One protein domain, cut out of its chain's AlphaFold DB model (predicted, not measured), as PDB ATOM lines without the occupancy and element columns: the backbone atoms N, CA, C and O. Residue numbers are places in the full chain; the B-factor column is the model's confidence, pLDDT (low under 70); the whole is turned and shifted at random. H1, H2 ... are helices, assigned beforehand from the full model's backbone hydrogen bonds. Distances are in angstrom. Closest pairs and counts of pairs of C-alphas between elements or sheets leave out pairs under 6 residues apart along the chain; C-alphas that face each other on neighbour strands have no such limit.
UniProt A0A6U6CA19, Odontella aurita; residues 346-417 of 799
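Overview. This is residues 346 to 417 of the 799 residues of a protein of Odontella aurita (UniProt A0A6U6CA19). One long helix, H1, makes the long side of an open frame; the chain then folds back past H2 and a drawn-out link to H3 and H4, and H4 packs on H1 near its first residues. The 72 printed residues, all helix by class, hold H1, H2, H3 and H4 in that order, with no named strand. The whole is only just loose, close to extended, with a radius of gyration of the C-alphas of 16.6 A, and spans 49 by 26 by 17 A.

Along the chain. H1, residues 346 to 376, runs 45.5 A from C-alpha 346 at (172.666, 170.652, 127.501). H2 is residues 384 to 391, 10.1 A; H3 401 to 410, 14.4 A; H4 412 to 415, 4.9 A, ending at (167.128, 160.053, 131.338).

Arrangement. H1 touches H2 with residues 370 to 371 alone, about perpendicular at 74 degrees; the closest C-alphas, Leu 370 and Phe 388, are 7.0 A apart. H2 and H3 are apart. H3 and H4 only just touch, only at the corner, with 3 pairs of C-alphas within 8 A, the closest Arg 407 and Leu 413 at 4.9 A. H4 touches H1 at residues 348 to 355 alone, the closest C-alphas, Ser 351 and Ser 415, 4.4 A apart. Every O i to N i+4 pair is within hydrogen-bond range in H2 and H3, 24 of 27 in H1; H4 is too short for one.

Size, cuts and confidence. The printed part has no cut and no long link. Residues 373 to 382 are among the 18 with pLDDT under 70.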
ATOM      1  N   THR A 346     171.443 171.323 127.048       68.31
ATOM      2  CA  THR A 346     172.666 170.652 127.501       68.31
ATOM      3  C   THR A 346     172.319 169.548 128.490       68.31
ATOM      4  O   THR A 346     172.719 168.406 128.302       68.31
ATOM      5  N   ARG A 347     171.458 169.848 129.469       74.44
ATOM      6  CA  ARG A 347     170.943 168.860 130.429       74.44
ATOM      7  C   ARG A 347     170.133 167.758 129.761       74.44
ATOM      8  O   ARG A 347     170.273 166.593 130.121       74.44
ATOM      9  N   LEU A 348     169.290 168.114 128.796       78.62
ATOM     10  CA  LEU A 348     168.512 167.147 128.028       78.62
ATOM     11  C   LEU A 348     169.428 166.266 127.177       78.62
ATOM     12  O   LEU A 348     169.196 165.067 127.116       78.62
ATOM     13  N   SER A 349     170.495 166.822 126.596       78.38
ATOM     14  CA  SER A 349     171.479 166.072 125.805       78.38
ATOM     15  C   SER A 349     172.288 165.127 126.668       78.38
ATOM     16  O   SER A 349     172.413 163.959 126.310       78.38
ATOM     17  N   ALA A 350     172.739 165.581 127.837       78.75
ATOM     18  CA  ALA A 350     173.346 164.719 128.843       78.75
ATOM     19  C   ALA A 350     172.388 163.587 129.239       78.75
ATOM     20  O   ALA A 350     172.753 162.417 129.206       78.75
ATOM     21  N   SER A 351     171.121 163.915 129.513       84.12
ATOM     22  CA  SER A 351     170.106 162.932 129.914       84.12
ATOM     23  C   SER A 351     169.835 161.899 128.819       84.12
ATOM     24  O   SER A 351     169.774 160.706 129.102       84.12
ATOM     25  N   THR A 352     169.712 162.308 127.551       84.25
ATOM     26  CA  THR A 352     169.487 161.359 126.450       84.25
ATOM     27  C   THR A 352     170.714 160.498 126.174       84.25
ATOM     28  O   THR A 352     170.580 159.312 125.859       84.25
ATOM     29  N   LYS A 353     171.913 161.059 126.332       83.75
ATOM     30  CA  LYS A 353     173.183 160.332 126.293       83.75
ATOM     31  C   LYS A 353     173.284 159.314 127.431       83.75
ATOM     32  O   LYS A 353     173.734 158.194 127.189       83.75
ATOM     33  N   GLN A 354     172.853 159.673 128.637       85.31
ATOM     34  CA  GLN A 354     172.774 158.784 129.797       85.31
ATOM     35  C   GLN A 354     171.747 157.669 129.568       85.31
ATOM     36  O   GLN A 354     172.025 156.513 129.872       85.31
ATOM     37  N   ALA A 355     170.608 157.976 128.944       87.56
ATOM     38  CA  ALA A 355     169.602 156.982 128.580       87.56
ATOM     39  C   ALA A 355     170.136 155.936 127.597       87.56
ATOM     40  O   ALA A 355     169.844 154.750 127.742       87.56
ATOM     41  N   ALA A 356     170.933 156.347 126.603       87.62
ATOM     42  CA  ALA A 356     171.605 155.398 125.717       87.62
ATOM     43  C   ALA A 356     172.565 154.492 126.494       87.62
ATOM     44  O   ALA A 356     172.497 153.277 126.321       87.62
ATOM     45  N   THR A 357     173.405 155.059 127.368       84.06
ATOM     46  CA  THR A 357     174.317 154.281 128.222       84.06
ATOM     47  C   THR A 357     173.541 153.270 129.061       84.06
ATOM     48  O   THR A 357     173.792 152.074 128.966       84.06
ATOM     49  N   ARG A 358     172.504 153.728 129.767       86.44
ATOM     50  CA  ARG A 358     171.642 152.884 130.596       86.44
ATOM     51  C   ARG A 358     170.998 151.751 129.803       86.44
ATOM     52  O   ARG A 358     170.970 150.625 130.271       86.44
ATOM     53  N   LYS A 359     170.519 152.016 128.585       86.75
ATOM     54  CA  LYS A 359     169.935 150.978 127.721       86.75
ATOM     55  C   LYS A 359     170.962 149.951 127.258       86.75
ATOM     56  O   LYS A 359     170.622 148.777 127.149       86.75
ATOM     57  N   VAL A 360     172.196 150.371 126.977       82.56
ATOM     58  CA  VAL A 360     173.290 149.433 126.687       82.56
ATOM     59  C   VAL A 360     173.592 148.585 127.921       82.56
ATOM     60  O   VAL A 360     173.695 147.368 127.792       82.56
ATOM     61  N   ASP A 361     173.652 149.190 129.106       83.56
ATOM     62  CA  ASP A 361     173.877 148.472 130.363       83.56
ATOM     63  C   ASP A 361     172.748 147.474 130.655       83.56
ATOM     64  O   ASP A 361     173.015 146.311 130.962       83.56
ATOM     65  N   ASP A 362     171.491 147.876 130.456       82.25
ATOM     66  CA  ASP A 362     170.324 147.003 130.584       82.25
ATOM     67  C   ASP A 362     170.379 145.859 129.559       82.25
ATOM     68  O   ASP A 362     170.070 144.716 129.889       82.25
ATOM     69  N   MET A 363     170.806 146.116 128.316       79.75
ATOM     70  CA  MET A 363     171.020 145.064 127.313       79.75
ATOM     71  C   MET A 363     172.118 144.082 127.736       79.75
ATOM     72  O   MET A 363     171.959 142.874 127.544       79.75
ATOM     73  N   LEU A 364     173.216 144.576 128.311       80.25
ATOM     74  CA  LEU A 364     174.322 143.752 128.798       80.25
ATOM     75  C   LEU A 364     173.902 142.904 130.002       80.25
ATOM     76  O   LEU A 364     174.182 141.704 130.025       80.25
ATOM     77  N   GLU A 365     173.193 143.479 130.972       81.81
ATOM     78  CA  GLU A 365     172.692 142.734 132.129       81.81
ATOM     79  C   GLU A 365     171.590 141.749 131.711       81.81
ATOM     80  O   GLU A 365     171.594 140.607 132.162       81.81
ATOM     81  N   ASN A 366     170.714 142.100 130.766       79.06
ATOM     82  CA  ASN A 366     169.739 141.163 130.200       79.06
ATOM     83  C   ASN A 366     170.430 139.982 129.499       79.06
ATOM     84  O   ASN A 366     170.076 138.832 129.757       79.06
ATOM     85  N   ALA A 367     171.464 140.226 128.689       77.69
ATOM     86  CA  ALA A 367     172.251 139.150 128.089       77.69
ATOM     87  C   ALA A 367     172.924 138.285 129.169       77.69
ATOM     88  O   ALA A 367     172.861 137.058 129.129       77.69
ATOM     89  N   ARG A 368     173.504 138.908 130.199       80.38
ATOM     90  CA  ARG A 368     174.128 138.207 131.328       80.38
ATOM     91  C   ARG A 368     173.133 137.354 132.117       80.38
ATOM     92  O   ARG A 368     173.472 136.239 132.514       80.38
ATOM     93  N   THR A 369     171.932 137.862 132.384       78.88
ATOM     94  CA  THR A 369     170.885 137.113 133.097       78.88
ATOM     95  C   THR A 369     170.417 135.916 132.276       78.88
ATOM     96  O   THR A 369     170.277 134.834 132.847       78.88
ATOM     97  N   LEU A 370     170.288 136.067 130.952       73.19
ATOM     98  CA  LEU A 370     169.983 134.969 130.034       73.19
ATOM     99  C   LEU A 370     171.004 133.826 130.173       73.19
ATOM    100  O   LEU A 370     170.610 132.684 130.398       73.19
ATOM    101  N   HIS A 371     172.304 134.152 130.158       72.81
ATOM    102  CA  HIS A 371     173.402 133.184 130.336       72.81
ATOM    103  C   HIS A 371     173.447 132.562 131.744       72.81
ATOM    104  O   HIS A 371     173.854 131.418 131.921       72.81
ATOM    105  N   ARG A 372     173.014 133.287 132.785       74.69
ATOM    106  CA  ARG A 372     172.988 132.770 134.169       74.69
ATOM    107  C   ARG A 372     171.854 131.783 134.434       74.69
ATOM    108  O   ARG A 372     172.020 130.890 135.266       74.69
ATOM    109  N   HIS A 373     170.704 131.949 133.782       65.19
ATOM    110  CA  HIS A 373     169.544 131.077 133.992       65.19
ATOM    111  C   HIS A 373     169.770 129.642 133.490       65.19
ATOM    112  O   HIS A 373     169.180 128.713 134.041       65.19
ATOM    113  N   GLU A 374     170.688 129.449 132.542       56.62
ATOM    114  CA  GLU A 374     171.078 128.150 131.977       56.62
ATOM    115  C   GLU A 374     171.712 127.198 133.016       56.62
ATOM    116  O   GLU A 374     171.592 125.980 132.920       56.62
ATOM    117  N   PHE A 375     172.315 127.735 134.084       56.94
ATOM    118  CA  PHE A 375     173.062 126.932 135.060       56.94
ATOM    119  C   PHE A 375     172.234 126.357 136.220       56.94
ATOM    120  O   PHE A 375     172.753 125.558 137.000       56.94
ATOM    121  N   ARG A 376     170.957 126.732 136.382       55.72
ATOM    122  CA  ARG A 376     170.189 126.403 137.604       55.72
ATOM    123  C   ARG A 376     169.414 125.079 137.596       55.72
ATOM    124  O   ARG A 376     168.727 124.808 138.575       55.72
ATOM    125  N   GLY A 377     169.539 124.235 136.569       60.72
ATOM    126  CA  GLY A 377     168.727 123.011 136.463       60.72
ATOM    127  C   GLY A 377     169.439 121.723 136.050       60.72
ATOM    128  O   GLY A 377     168.767 120.705 135.937       60.72
ATOM    129  N   GLY A 378     170.748 121.730 135.773       62.41
ATOM    130  CA  GLY A 378     171.475 120.549 135.266       62.41
ATOM    131  C   GLY A 378     171.053 120.069 133.864       62.41
ATOM    132  O   GLY A 378     171.763 119.276 133.252       62.41
ATOM    133  N   ILE A 379     169.937 120.573 133.332       61.06
ATOM    134  CA  ILE A 379     169.498 120.403 131.952       61.06
ATOM    135  C   ILE A 379     170.052 121.591 131.171       61.06
ATOM    136  O   ILE A 379     169.540 122.703 131.273       61.06
ATOM    137  N   ILE A 380     171.127 121.343 130.428       60.78
ATOM    138  CA  ILE A 380     171.672 122.287 129.455       60.78
ATOM    139  C   ILE A 380     170.600 122.436 128.371       60.78
ATOM    140  O   ILE A 380     170.398 121.522 127.571       60.78
ATOM    141  N   VAL A 381     169.862 123.548 128.376       57.59
ATOM    142  CA  VAL A 381     169.055 123.939 127.216       57.59
ATOM    143  C   VAL A 381     170.066 124.320 126.145       57.59
ATOM    144  O   VAL A 381     170.684 125.370 126.229       57.59
ATOM    145  N   THR A 382     170.301 123.424 125.189       62.50
ATOM    146  CA  THR A 382     171.450 123.473 124.269       62.50
ATOM    147  C   THR A 382     171.440 124.634 123.275       62.50
ATOM    148  O   THR A 382     172.408 124.769 122.529       62.50
ATOM    149  N   ASP A 383     170.390 125.459 123.244       71.25
ATOM    150  CA  ASP A 383     170.305 126.596 122.331       71.25
ATOM    151  C   ASP A 383     169.988 127.920 123.063       71.25
ATOM    152  O   ASP A 383     168.841 128.175 123.456       71.25
ATOM    153  N   PRO A 384     170.991 128.804 123.230       66.50
ATOM    154  CA  PRO A 384     170.808 130.168 123.722       66.50
ATOM    155  C   PRO A 384     169.767 130.969 122.927       66.50
ATOM    156  O   PRO A 384     169.149 131.884 123.478       66.50
ATOM    157  N   GLU A 385     169.546 130.637 121.649       66.69
ATOM    158  CA  GLU A 385     168.536 131.272 120.798       66.69
ATOM    159  C   GLU A 385     167.114 130.898 121.246       66.69
ATOM    160  O   GLU A 385     166.269 131.780 121.403       66.69
ATOM    161  N   GLU A 386     166.850 129.626 121.560       70.19
ATOM    162  CA  GLU A 386     165.555 129.194 122.110       70.19
ATOM    163  C   GLU A 386     165.295 129.805 123.490       70.19
ATOM    164  O   GLU A 386     164.170 130.220 123.791       70.19
ATOM    165  N   ASN A 387     166.333 129.924 124.322       69.38
ATOM    166  CA  ASN A 387     166.228 130.572 125.627       69.38
ATOM    167  C   ASN A 387     165.937 132.079 125.480       69.38
ATOM    168  O   ASN A 387     165.084 132.626 126.180       69.38
ATOM    169  N   PHE A 388     166.568 132.757 124.517       70.69
ATOM    170  CA  PHE A 388     166.257 134.150 124.189       70.69
ATOM    171  C   PHE A 388     164.821 134.317 123.676       70.69
ATOM    172  O   PHE A 388     164.114 135.231 124.097       70.69
ATOM    173  N   ILE A 389     164.347 133.429 122.803       69.31
ATOM    174  CA  ILE A 389     162.980 133.500 122.270       69.31
ATOM    175  C   ILE A 389     161.942 133.237 123.371       69.31
ATOM    176  O   ILE A 389     160.907 133.905 123.406       69.31
ATOM    177  N   SER A 390     162.207 132.282 124.265       70.31
ATOM    178  CA  SER A 390     161.276 131.885 125.329       70.31
ATOM    179  C   SER A 390     161.276 132.833 126.530       70.31
ATOM    180  O   SER A 390     160.206 133.109 127.071       70.31
ATOM    181  N   ASN A 391     162.436 133.370 126.920       69.88
ATOM    182  CA  ASN A 391     162.604 134.157 128.149       69.88
ATOM    183  C   ASN A 391     163.093 135.599 127.920       69.88
ATOM    184  O   ASN A 391     162.987 136.429 128.823       69.88
ATOM    185  N   GLY A 392     163.622 135.919 126.735       64.88
ATOM    186  CA  GLY A 392     164.236 137.215 126.421       64.88
ATOM    187  C   GLY A 392     163.261 138.300 125.956       64.88
ATOM    188  O   GLY A 392     163.600 139.481 126.002       64.88
ATOM    189  N   MET A 393     162.036 137.948 125.554       68.00
ATOM    190  CA  MET A 393     161.026 138.935 125.157       68.00
ATOM    191  C   MET A 393     160.139 139.332 126.338       68.00
ATOM    192  O   MET A 393     159.111 138.711 126.603       68.00
ATOM    193  N   ARG A 394     160.510 140.418 127.019       75.81
ATOM    194  CA  ARG A 394     159.602 141.147 127.911       75.81
ATOM    195  C   ARG A 394     158.974 142.298 127.138       75.81
ATOM    196  O   ARG A 394     159.681 143.135 126.589       75.81
ATOM    197  N   LEU A 395     157.647 142.316 127.087       81.25
ATOM    198  CA  LEU A 395     156.900 143.456 126.573       81.25
ATOM    199  C   LEU A 395     156.638 144.400 127.746       81.25
ATOM    200  O   LEU A 395     156.053 143.990 128.746       81.25
ATOM    201  N   GLU A 396     157.106 145.637 127.628       83.44
ATOM    202  CA  GLU A 396     156.725 146.718 128.531       83.44
ATOM    203  C   GLU A 396     155.618 147.533 127.861       83.44
ATOM    204  O   GLU A 396     155.741 147.937 126.700       83.44
ATOM    205  N   ASP A 397     154.530 147.770 128.590       87.19
ATOM    206  CA  ASP A 397     153.476 148.676 128.150       87.19
ATOM    207  C   ASP A 397     153.981 150.123 128.267       87.19
ATOM    208  O   ASP A 397     153.851 150.779 129.304       87.19
ATOM    209  N   CYS A 398     154.588 150.616 127.187       92.50
ATOM    210  CA  CYS A 398     155.098 151.982 127.088       92.50
ATOM    211  C   CYS A 398     154.155 152.885 126.284       92.50
ATOM    212  O   CYS A 398     153.601 152.497 125.252       92.50
ATOM    213  N   GLY A 399     154.042 154.143 126.714       91.62
ATOM    214  CA  GLY A 399     153.226 155.168 126.062       91.62
ATOM    215  C   GLY A 399     151.841 155.372 126.687       91.62
ATOM    216  O   GLY A 399     151.485 154.794 127.710       91.62
ATOM    217  N   GLY A 400     151.053 156.249 126.064       92.81
ATOM    218  CA  GLY A 400     149.748 156.682 126.569       92.81
ATOM    219  C   GLY A 400     149.812 157.984 127.374       92.81
ATOM    220  O   GLY A 400     150.863 158.394 127.857       92.81
ATOM    221  N   LEU A 401     148.659 158.648 127.514       95.06
ATOM    222  CA  LEU A 401     148.550 159.996 128.088       95.06
ATOM    223  C   LEU A 401     149.167 160.081 129.494       95.06
ATOM    224  O   LEU A 401     150.101 160.844 129.726       95.06
ATOM    225  N   LEU A 402     148.665 159.272 130.430       95.62
ATOM    226  CA  LEU A 402     149.089 159.319 131.833       95.62
ATOM    227  C   LEU A 402     150.532 158.846 132.028       95.62
ATOM    228  O   LEU A 402     151.248 159.404 132.859       95.62
ATOM    229  N   TRP A 403     150.961 157.837 131.268       96.56
ATOM    230  CA  TRP A 403     152.329 157.330 131.317       96.56
ATOM    231  C   TRP A 403     153.321 158.405 130.868       96.56
ATOM    232  O   TRP A 403     154.260 158.705 131.605       96.56
ATOM    233  N   THR A 404     153.063 159.059 129.728       96.44
ATOM    234  CA  THR A 404     153.963 160.089 129.195       96.44
ATOM    235  C   THR A 404     154.048 161.283 130.133       96.44
ATOM    236  O   THR A 404     155.148 161.728 130.440       96.44
ATOM    237  N   TRP A 405     152.921 161.783 130.647       95.38
ATOM    238  CA  TRP A 405     152.943 162.913 131.581       95.38
ATOM    239  C   TRP A 405     153.644 162.573 132.901       95.38
ATOM    240  O   TRP A 405     154.356 163.415 133.448       95.38
ATOM    241  N   ARG A 406     153.506 161.335 133.395       96.50
ATOM    242  CA  ARG A 406     154.237 160.862 134.578       96.50
ATOM    243  C   ARG A 406     155.746 160.832 134.325       96.50
ATOM    244  O   ARG A 406     156.482 161.388 135.133       96.50
ATOM    245  N   ARG A 407     156.184 160.242 133.207       95.38
ATOM    246  CA  ARG A 407     157.602 160.139 132.811       95.38
ATOM    247  C   ARG A 407     158.225 161.493 132.474       95.38
ATOM    248  O   ARG A 407     159.392 161.725 132.768       95.38
ATOM    249  N   LEU A 408     157.453 162.404 131.886       91.75
ATOM    250  CA  LEU A 408     157.888 163.776 131.638       91.75
ATOM    251  C   LEU A 408     158.103 164.523 132.956       91.75
ATOM    252  O   LEU A 408     159.116 165.191 133.124       91.75
ATOM    253  N   ARG A 409     157.166 164.387 133.906       90.69
ATOM    254  CA  ARG A 409     157.256 165.030 135.222       90.69
ATOM    255  C   ARG A 409     158.409 164.483 136.064       90.69
ATOM    256  O   ARG A 409     159.016 165.262 136.791       90.69
ATOM    257  N   SER A 410     158.694 163.181 135.995       93.38
ATOM    258  CA  SER A 410     159.845 162.590 136.691       93.38
ATOM    259  C   SER A 410     161.182 162.875 136.000       93.38
ATOM    260  O   SER A 410     162.223 162.744 136.629       93.38
ATOM    261  N   GLY A 411     161.165 163.276 134.725       88.94
ATOM    262  CA  GLY A 411     162.368 163.416 133.901       88.94
ATOM    263  C   GLY A 411     162.863 162.092 133.304       88.94
ATOM    264  O   GLY A 411     163.748 162.104 132.449       88.94
ATOM    265  N   ASP A 412     162.247 160.963 133.671       94.69
ATOM    266  CA  ASP A 412     162.623 159.630 133.190       94.69
ATOM    267  C   ASP A 412     162.456 159.478 131.678       94.69
ATOM    268  O   ASP A 412     163.170 158.697 131.052       94.69
ATOM    269  N   LEU A 413     161.544 160.243 131.072       94.56
ATOM    270  CA  LEU A 413     161.373 160.245 129.620       94.56
ATOM    271  C   LEU A 413     162.686 160.602 128.895       94.56
ATOM    272  O   LEU A 413     162.992 160.067 127.828       94.56
ATOM    273  N   PHE A 414     163.484 161.488 129.493       92.00
ATOM    274  CA  PHE A 414     164.760 161.921 128.938       92.00
ATOM    275  C   PHE A 414     165.909 161.040 129.417       92.00
ATOM    276  O   PHE A 414     166.688 160.588 128.587       92.00
ATOM    277  N   SER A 415     165.997 160.769 130.724       89.81
ATOM    278  CA  SER A 415     167.128 160.053 131.338       89.81
ATOM    279  C   SER A 415     167.065 158.530 131.196       89.81
ATOM    280  O   SER A 415     168.094 157.864 131.217       89.81
ATOM    281  N   THR A 416     165.868 157.960 131.055       92.56
ATOM    282  CA  THR A 416     165.658 156.509 130.931       92.56
ATOM    283  C   THR A 416     165.292 156.137 129.503       92.56
ATOM    284  O   THR A 416     165.924 155.269 128.907       92.56
ATOM    285  N   ASP A 417     164.306 156.815 128.908       93.44
ATOM    286  CA  ASP A 417     163.840 156.464 127.564       93.44
ATOM    287  C   ASP A 417     164.660 157.125 126.447       93.44
ATOM    288  O   ASP A 417     164.685 156.624 125.312       93.44
TER     289      ASP A 417